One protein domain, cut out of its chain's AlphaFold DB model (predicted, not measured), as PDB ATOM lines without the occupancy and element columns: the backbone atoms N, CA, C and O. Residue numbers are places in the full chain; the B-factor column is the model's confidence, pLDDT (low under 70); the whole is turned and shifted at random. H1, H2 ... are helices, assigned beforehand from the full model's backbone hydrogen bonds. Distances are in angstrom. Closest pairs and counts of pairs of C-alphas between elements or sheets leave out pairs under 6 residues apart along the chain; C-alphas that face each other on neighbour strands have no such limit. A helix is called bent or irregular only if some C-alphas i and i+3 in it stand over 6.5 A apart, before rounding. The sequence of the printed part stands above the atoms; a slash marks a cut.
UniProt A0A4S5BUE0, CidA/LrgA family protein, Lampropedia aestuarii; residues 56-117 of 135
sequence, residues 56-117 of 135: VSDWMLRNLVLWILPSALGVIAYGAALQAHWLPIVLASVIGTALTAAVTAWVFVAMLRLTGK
ATOM      1  N   VAL A  56     -28.695 -35.970   6.653       58.06
ATOM      2  CA  VAL A  56     -27.352 -36.577   6.723       58.06
ATOM      3  C   VAL A  56     -27.117 -37.217   8.092       58.06
ATOM      4  O   VAL A  56     -26.599 -38.329   8.157       58.06
ATOM      5  N   SER A  57     -27.566 -36.562   9.169       58.56
ATOM      6  CA  SER A  57     -27.512 -37.140  10.517       58.56
ATOM      7  C   SER A  57     -28.325 -38.429  10.590       58.56
ATOM      8  O   SER A  57     -27.805 -39.436  11.047       58.56
ATOM      9  N   ASP A  58     -29.545 -38.448  10.050       59.03
ATOM     10  CA  ASP A  58     -30.406 -39.639  10.043       59.03
ATOM     11  C   ASP A  58     -29.779 -40.822   9.275       59.03
ATOM     12  O   ASP A  58     -29.878 -41.983   9.678       59.03
ATOM     13  N   TRP A  59     -29.070 -40.535   8.178       62.84
ATOM     14  CA  TRP A  59     -28.357 -41.548   7.397       62.84
ATOM     15  C   TRP A  59     -27.104 -42.072   8.115       62.84
ATOM     16  O   TRP A  59     -26.848 -43.278   8.108       62.84
ATOM     17  N   MET A  60     -26.347 -41.197   8.783       60.03
ATOM     18  CA  MET A  60     -25.188 -41.573   9.600       60.03
ATOM     19  C   MET A  60     -25.614 -42.366  10.841       60.03
ATOM     20  O   MET A  60     -24.998 -43.380  11.148       60.03
ATOM     21  N   LEU A  61     -26.701 -41.961  11.510       61.28
ATOM     22  CA  LEU A  61     -27.290 -42.691  12.636       61.28
ATOM     23  C   LEU A  61     -27.745 -44.094  12.222       61.28
ATOM     24  O   LEU A  61     -27.519 -45.051  12.960       61.28
ATOM     25  N   ARG A  62     -28.316 -44.253  11.024       66.25
ATOM     26  CA  ARG A  62     -28.674 -45.581  10.492       66.25
ATOM     27  C   ARG A  62     -27.466 -46.467  10.201       66.25
ATOM     28  O   ARG A  62     -27.570 -47.680  10.333       66.25
ATOM     29  N   ASN A  63     -26.334 -45.876   9.832       57.34
ATOM     30  CA  ASN A  63     -25.099 -46.597   9.511       57.34
ATOM     31  C   ASN A  63     -24.051 -46.509  10.634       57.34
ATOM     32  O   ASN A  63     -22.892 -46.856  10.433       57.34
ATOM     33  N   LEU A  64     -24.450 -46.088  11.838       66.50
ATOM     34  CA  LEU A  64     -23.553 -45.904  12.983       66.50
ATOM     35  C   LEU A  64     -22.973 -47.249  13.445       66.50
ATOM     36  O   LEU A  64     -21.822 -47.325  13.863       66.50
ATOM     37  N   VAL A  65     -23.723 -48.336  13.238       67.75
ATOM     38  CA  VAL A  65     -23.243 -49.714  13.405       67.75
ATOM     39  C   VAL A  65     -22.036 -49.989  12.493       67.75
ATOM     40  O   VAL A  65     -21.039 -50.526  12.963       67.75
ATOM     41  N   LEU A  66     -22.053 -49.528  11.235       71.94
ATOM     42  CA  LEU A  66     -20.915 -49.643  10.309       71.94
ATOM     43  C   LEU A  66     -19.735 -48.735  10.670       71.94
ATOM     44  O   LEU A  66     -18.660 -48.950  10.132       71.94
ATOM     45  N   TRP A  67     -19.904 -47.737  11.540       68.50
ATOM     46  CA  TRP A  67     -18.807 -46.907  12.065       68.50
ATOM     47  C   TRP A  67     -18.223 -47.476  13.363       68.50
ATOM     48  O   TRP A  67     -17.012 -47.434  13.579       68.50
ATOM     49  N   ILE A  68     -19.072 -48.064  14.205       70.38
ATOM     50  CA  ILE A  68     -18.667 -48.721  15.449       70.38
ATOM     51  C   ILE A  68     -17.938 -50.028  15.158       70.38
ATOM     52  O   ILE A  68     -16.935 -50.299  15.804       70.38
ATOM     53  N   LEU A  69     -18.378 -50.809  14.169       72.25
ATOM     54  CA  LEU A  69     -17.721 -52.065  13.804       72.25
ATOM     55  C   LEU A  69     -16.242 -51.891  13.410       72.25
ATOM     56  O   LEU A  69     -15.420 -52.550  14.031       72.25
ATOM     57  N   PRO A  70     -15.834 -51.029  12.461       66.31
ATOM     58  CA  PRO A  70     -14.427 -50.860  12.093       66.31
ATOM     59  C   PRO A  70     -13.589 -50.259  13.227       66.31
ATOM     60  O   PRO A  70     -12.444 -50.665  13.414       66.31
ATOM     61  N   SER A  71     -14.163 -49.358  14.033       68.81
ATOM     62  CA  SER A  71     -13.492 -48.845  15.232       68.81
ATOM     63  C   SER A  71     -13.306 -49.929  16.302       68.81
ATOM     64  O   SER A  71     -12.251 -49.985  16.929       68.81
ATOM     65  N   ALA A  72     -14.294 -50.806  16.493       69.06
ATOM     66  CA  ALA A  72     -14.241 -51.912  17.444       69.06
ATOM     67  C   ALA A  72     -13.321 -53.042  16.958       69.06
ATOM     68  O   ALA A  72     -12.518 -53.542  17.738       69.06
ATOM     69  N   LEU A  73     -13.372 -53.404  15.671       70.31
ATOM     70  CA  LEU A  73     -12.547 -54.444  15.042       70.31
ATOM     71  C   LEU A  73     -11.043 -54.125  15.137       70.31
ATOM     72  O   LEU A  73     -10.239 -55.040  15.305       70.31
ATOM     73  N   GLY A  74     -10.660 -52.841  15.123       67.56
ATOM     74  CA  GLY A  74      -9.275 -52.405  15.350       67.56
ATOM     75  C   GLY A  74      -8.730 -52.742  16.746       67.56
ATOM     76  O   GLY A  74      -7.545 -53.037  16.884       67.56
ATOM     77  N   VAL A  75      -9.587 -52.783  17.772       65.50
ATOM     78  CA  VAL A  75      -9.206 -53.210  19.133       65.50
ATOM     79  C   VAL A  75      -8.964 -54.721  19.179       65.50
ATOM     80  O   VAL A  75      -8.046 -55.188  19.850       65.50
ATOM     81  N   ILE A  76      -9.742 -55.493  18.416       65.19
ATOM     82  CA  ILE A  76      -9.625 -56.958  18.353       65.19
ATOM     83  C   ILE A  76      -8.337 -57.382  17.625       65.19
ATOM     84  O   ILE A  76      -7.749 -58.407  17.964       65.19
ATOM     85  N   ALA A  77      -7.835 -56.566  16.687       63.88
ATOM     86  CA  ALA A  77      -6.548 -56.786  16.017       63.88
ATOM     87  C   ALA A  77      -5.339 -56.728  16.979       63.88
ATOM     88  O   ALA A  77      -4.321 -57.366  16.720       63.88
ATOM     89  N   TYR A  78      -5.470 -56.057  18.133       61.06
ATOM     90  CA  TYR A  78      -4.515 -56.107  19.253       61.06
ATOM     91  C   TYR A  78      -4.781 -57.277  20.225       61.06
ATOM     92  O   TYR A  78      -4.321 -57.268  21.370       61.06
ATOM     93  N   GLY A  79      -5.504 -58.312  19.784       58.50
ATOM     94  CA  GLY A  79      -5.948 -59.436  20.614       58.50
ATOM     95  C   GLY A  79      -4.831 -60.166  21.370       58.50
ATOM     96  O   GLY A  79      -5.060 -60.626  22.487       58.50
ATOM     97  N   ALA A  80      -3.606 -60.200  20.832       60.47
ATOM     98  CA  ALA A  80      -2.455 -60.812  21.506       60.47
ATOM     99  C   ALA A  80      -1.986 -60.019  22.746       60.47
ATOM    100  O   ALA A  80      -1.661 -60.612  23.772       60.47
ATOM    101  N   ALA A  81      -2.008 -58.682  22.693       60.12
ATOM    102  CA  ALA A  81      -1.704 -57.829  23.849       60.12
ATOM    103  C   ALA A  81      -2.865 -57.812  24.858       60.12
ATOM    104  O   ALA A  81      -2.650 -57.735  26.071       60.12
ATOM    105  N   LEU A  82      -4.098 -57.946  24.357       58.66
ATOM    106  CA  LEU A  82      -5.303 -58.008  25.176       58.66
ATOM    107  C   LEU A  82      -5.344 -59.283  26.031       58.66
ATOM    108  O   LEU A  82      -5.685 -59.204  27.204       58.66
ATOM    109  N   GLN A  83      -4.931 -60.440  25.500       61.81
ATOM    110  CA  GLN A  83      -4.851 -61.684  26.279       61.81
ATOM    111  C   GLN A  83      -3.820 -61.626  27.416       61.81
ATOM    112  O   GLN A  83      -4.058 -62.200  28.476       61.81
ATOM    113  N   ALA A  84      -2.706 -60.914  27.232       68.06
ATOM    114  CA  ALA A  84      -1.678 -60.780  28.264       68.06
ATOM    115  C   ALA A  84      -2.079 -59.810  29.397       68.06
ATOM    116  O   ALA A  84      -1.652 -59.979  30.538       68.06
ATOM    117  N   HIS A  85      -2.917 -58.808  29.102       69.31
ATOM    118  CA  HIS A  85      -3.214 -57.691  30.010       69.31
ATOM    119  C   HIS A  85      -4.713 -57.366  30.139       69.31
ATOM    120  O   HIS A  85      -5.085 -56.242  30.478       69.31
ATOM    121  N   TRP A  86      -5.602 -58.337  29.922       75.88
ATOM    122  CA  TRP A  86      -7.052 -58.131  30.055       75.88
ATOM    123  C   TRP A  86      -7.450 -57.663  31.463       75.88
ATOM    124  O   TRP A  86      -8.336 -56.822  31.614       75.88
ATOM    125  N   LEU A  87      -6.756 -58.159  32.492       77.50
ATOM    126  CA  LEU A  87      -7.045 -57.846  33.888       77.50
ATOM    127  C   LEU A  87      -6.818 -56.357  34.225       77.50
ATOM    128  O   LEU A  87      -7.762 -55.731  34.708       77.50
ATOM    129  N   PRO A  88      -5.653 -55.737  33.936       81.94
ATOM    130  CA  PRO A  88      -5.469 -54.304  34.166       81.94
ATOM    131  C   PRO A  88      -6.384 -53.420  33.308       81.94
ATOM    132  O   PRO A  88      -6.730 -52.335  33.757       81.94
ATOM    133  N   ILE A  89      -6.835 -53.864  32.130       79.94
ATOM    134  CA  ILE A  89      -7.769 -53.088  31.293       79.94
ATOM    135  C   ILE A  89      -9.163 -53.038  31.922       79.94
ATOM    136  O   ILE A  89      -9.747 -51.962  32.044       79.94
ATOM    137  N   VAL A  90      -9.681 -54.184  32.371       82.69
ATOM    138  CA  VAL A  90     -10.963 -54.238  33.089       82.69
ATOM    139  C   VAL A  90     -10.865 -53.447  34.389       82.69
ATOM    140  O   VAL A  90     -11.744 -52.640  34.682       82.69
ATOM    141  N   LEU A  91      -9.769 -53.612  35.135       86.38
ATOM    142  CA  LEU A  91      -9.554 -52.880  36.378       86.38
ATOM    143  C   LEU A  91      -9.490 -51.365  36.135       86.38
ATOM    144  O   LEU A  91     -10.169 -50.613  36.824       86.38
ATOM    145  N   ALA A  92      -8.740 -50.914  35.126       85.88
ATOM    146  CA  ALA A  92      -8.643 -49.503  34.758       85.88
ATOM    147  C   ALA A  92      -9.985 -48.934  34.286       85.88
ATOM    148  O   ALA A  92     -10.315 -47.802  34.628       85.88
ATOM    149  N   SER A  93     -10.785 -49.710  33.548       85.50
ATOM    150  CA  SER A  93     -12.121 -49.290  33.120       85.50
ATOM    151  C   SER A  93     -13.070 -49.151  34.310       85.50
ATOM    152  O   SER A  93     -13.692 -48.105  34.461       85.50
ATOM    153  N   VAL A  94     -13.126 -50.145  35.202       92.31
ATOM    154  CA  VAL A  94     -13.985 -50.109  36.398       92.31
ATOM    155  C   VAL A  94     -13.565 -48.986  37.341       92.31
ATOM    156  O   VAL A  94     -14.413 -48.215  37.787       92.31
ATOM    157  N   ILE A  95     -12.263 -48.849  37.611       91.69
ATOM    158  CA  ILE A  95     -11.728 -47.768  38.447       91.69
ATOM    159  C   ILE A  95     -11.995 -46.418  37.780       91.69
ATOM    160  O   ILE A  95     -12.441 -45.498  38.454       91.69
ATOM    161  N   GLY A  96     -11.788 -46.298  36.468       89.31
ATOM    162  CA  GLY A  96     -12.053 -45.077  35.711       89.31
ATOM    163  C   GLY A  96     -13.522 -44.662  35.766       89.31
ATOM    164  O   GLY A  96     -13.821 -43.503  36.049       89.31
ATOM    165  N   THR A  97     -14.454 -45.598  35.576       89.62
ATOM    166  CA  THR A  97     -15.895 -45.337  35.681       89.62
ATOM    167  C   THR A  97     -16.299 -44.986  37.110       89.62
ATOM    168  O   THR A  97     -17.009 -44.001  37.312       89.62
ATOM    169  N   ALA A  98     -15.821 -45.735  38.108       91.12
ATOM    170  CA  ALA A  98     -16.111 -45.466  39.513       91.12
ATOM    171  C   ALA A  98     -15.561 -44.103  39.952       91.12
ATOM    172  O   ALA A  98     -16.269 -43.333  40.596       91.12
ATOM    173  N   LEU A  99     -14.332 -43.771  39.550       92.50
ATOM    174  CA  LEU A  99     -13.699 -42.488  39.830       92.50
ATOM    175  C   LEU A  99     -14.438 -41.347  39.132       92.50
ATOM    176  O   LEU A  99     -14.695 -40.327  39.758       92.50
ATOM    177  N   THR A 100     -14.843 -41.530  37.873       91.62
ATOM    178  CA  THR A 100     -15.649 -40.539  37.146       91.62
ATOM    179  C   THR A 100     -16.967 -40.286  37.870       91.62
ATOM    180  O   THR A 100     -17.278 -39.140  38.181       91.62
ATOM    181  N   ALA A 101     -17.707 -41.342  38.228       90.50
ATOM    182  CA  ALA A 101     -18.961 -41.222  38.968       90.50
ATOM    183  C   ALA A 101     -18.764 -40.559  40.341       90.50
ATOM    184  O   ALA A 101     -19.544 -39.686  40.721       90.50
ATOM    185  N   ALA A 102     -17.703 -40.929  41.062       91.50
ATOM    186  CA  ALA A 102     -17.366 -40.349  42.354       91.50
ATOM    187  C   ALA A 102     -17.032 -38.859  42.234       91.50
ATOM    188  O   ALA A 102     -17.574 -38.059  42.989       91.50
ATOM    189  N   VAL A 103     -16.200 -38.468  41.265       91.88
ATOM    190  CA  VAL A 103     -15.850 -37.064  41.015       91.88
ATOM    191  C   VAL A 103     -17.086 -36.272  40.602       91.88
ATOM    192  O   VAL A 103     -17.320 -35.204  41.158       91.88
ATOM    193  N   THR A 104     -17.926 -36.788  39.702       90.44
ATOM    194  CA  THR A 104     -19.181 -36.126  39.314       90.44
ATOM    195  C   THR A 104     -20.110 -35.936  40.511       90.44
ATOM    196  O   THR A 104     -20.602 -34.829  40.731       90.44
ATOM    197  N   ALA A 105     -20.318 -36.975  41.322       89.38
ATOM    198  CA  ALA A 105     -21.129 -36.886  42.532       89.38
ATOM    199  C   ALA A 105     -20.531 -35.895  43.540       89.38
ATOM    200  O   ALA A 105     -21.256 -35.105  44.141       89.38
ATOM    201  N   TRP A 106     -19.209 -35.892  43.700       90.88
ATOM    202  CA  TRP A 106     -18.516 -35.000  44.619       90.88
ATOM    203  C   TRP A 106     -18.606 -33.542  44.177       90.88
ATOM    204  O   TRP A 106     -18.918 -32.684  44.996       90.88
ATOM    205  N   VAL A 107     -18.436 -33.264  42.882       90.75
ATOM    206  CA  VAL A 107     -18.641 -31.934  42.290       90.75
ATOM    207  C   VAL A 107     -20.089 -31.487  42.463       90.75
ATOM    208  O   VAL A 107     -20.329 -30.352  42.865       90.75
ATOM    209  N   PHE A 108     -21.059 -32.374  42.237       88.38
ATOM    210  CA  PHE A 108     -22.475 -32.067  42.428       88.38
ATOM    211  C   PHE A 108     -22.795 -31.725  43.890       88.38
ATOM    212  O   PHE A 108     -23.432 -30.713  44.175       88.38
ATOM    213  N   VAL A 109     -22.287 -32.515  44.839       85.19
ATOM    214  CA  VAL A 109     -22.442 -32.258  46.277       85.19
ATOM    215  C   VAL A 109     -21.705 -30.986  46.700       85.19
ATOM    216  O   VAL A 109     -22.240 -30.214  47.493       85.19
ATOM    217  N   ALA A 110     -20.506 -30.729  46.177       85.75
ATOM    218  CA  ALA A 110     -19.756 -29.505  46.441       85.75
ATOM    219  C   ALA A 110     -20.509 -28.273  45.922       85.75
ATOM    220  O   ALA A 110     -20.634 -27.285  46.643       85.75
ATOM    221  N   MET A 111     -21.088 -28.357  44.724       83.69
ATOM    222  CA  MET A 111     -21.907 -27.297  44.141       83.69
ATOM    223  C   MET A 111     -23.174 -27.050  44.969       83.69
ATOM    224  O   MET A 111     -23.461 -25.905  45.299       83.69
ATOM    225  N   LEU A 112     -23.871 -28.101  45.414       79.81
ATOM    226  CA  LEU A 112     -25.025 -27.976  46.317       79.81
ATOM    227  C   LEU A 112     -24.660 -27.381  47.686       79.81
ATOM    228  O   LEU A 112     -25.457 -26.655  48.277       79.81
ATOM    229  N   ARG A 113     -23.461 -27.672  48.203       75.06
ATOM    230  CA  ARG A 113     -22.958 -27.092  49.458       75.06
ATOM    231  C   ARG A 113     -22.577 -25.617  49.309       75.06
ATOM    232  O   ARG A 113     -22.747 -24.863  50.264       75.06
ATOM    233  N   LEU A 114     -22.096 -25.209  48.133       71.94
ATOM    234  CA  LEU A 114     -21.773 -23.816  47.804       71.94
ATOM    235  C   LEU A 114     -23.034 -22.991  47.489       71.94
ATOM    236  O   LEU A 114     -23.125 -21.834  47.892       71.94
ATOM    237  N   THR A 115     -24.047 -23.586  46.852       67.44
ATOM    238  CA  THR A 115     -25.380 -22.990  46.629       67.44
ATOM    239  C   THR A 115     -26.265 -23.149  47.870       67.44
ATOM    240  O   THR A 115     -27.382 -23.661  47.805       67.44
ATOM    241  N   GLY A 116     -25.746 -22.741  49.032       63.16
ATOM    242  CA  GLY A 116     -26.404 -22.883  50.328       63.16
ATOM    243  C   GLY A 116     -27.901 -22.545  50.282       63.16
ATOM    244  O   GLY A 116     -28.275 -21.412  49.996       63.16
ATOM    245  N   LYS A 117     -28.728 -23.539  50.648       54.19
ATOM    246  CA  LYS A 117     -30.200 -23.516  50.769       54.19
ATOM    247  C   LYS A 117     -30.981 -23.559  49.446       54.19
ATOM    248  O   LYS A 117     -31.526 -22.555  49.002       54.19
TER     249      LYS A 117
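This is residues 56 to 117 of the 135 residues of the protein "CidA/LrgA family protein" of Lampropedia aestuarii (UniProt A0A4S5BUE0). The model is an open, flat V of helices: H1 and H2 follow each other end to end as one arm, and most of the long helix H3 makes the other arm. The corner lies at residues 77 to 86, where the first turns of H3 lead to a sharp kink near Trp 86; nothing fills the space between the arms, and no helix packs on another. The printed part has 62 residues with three named helices, in the order H1, H2, H3, and no named strand; its class is all helix. It is extended, with a radius of gyration of the C-alphas of 19.0 A, and the C-alphas span 52 by 41 by 8 A along their three main axes.

H1, residues 56 to 62, touches no helix. A tight link of one residue, Asn 63, leads to H2, residues 64 to 76. H1 and H2 are near each other, with 5 pairs of C-alphas within 10 A, and they meet only through their link. A second tight link, of the two residues Ala 77 and Tyr 78, leads to H3, residues 79 to 114. H2 and H3 meet only through this link. H1 and H3 are apart, with no C-alpha of the one within 8 A of the other. H3 has a kink of 75 degrees near residue 86. It is irregular there: C-alphas 84 and 87 are 8.3 A apart, against about 5 A in a regular helix. In H1 every O i to N i+4 pair is within hydrogen-bond range; in H2 it is 7 of 9 pairs and in H3 29 of 32.

H1 begins at C-alpha 56, at (-27.352, -36.577, 6.723), and runs to Arg 62, 9.9 A from first to last C-alpha. H2 runs from Leu 64 to Ile 76, 18.6 A from first to last C-alpha, and ends at C-alpha 76, at (-9.625, -56.958, 18.353). H3 is the longest helix, with 36 residues from Gly 79 to Leu 114, and its first and last C-alphas are 47.5 A apart. It ends at C-alpha 114, at (-21.773, -23.816, 47.804). Residues 115 to 117 follow it.

The two C-alphas farthest apart are those of Ala 80 and Lys 117, at 54.9 A, while the first and last printed C-alphas, of Val 56 and Lys 117, are 46.0 A apart. Residues 56 to 117 stand free: no C-alpha has another that is 8 or more residues away along the chain within 10 A. The printed part has no cut and no long link. The mean pLDDT of the printed part is 74.5; 29 residues are under 70, namely 56 to 65, 67, 70 to 72, 74 to 85 and 115 to 117.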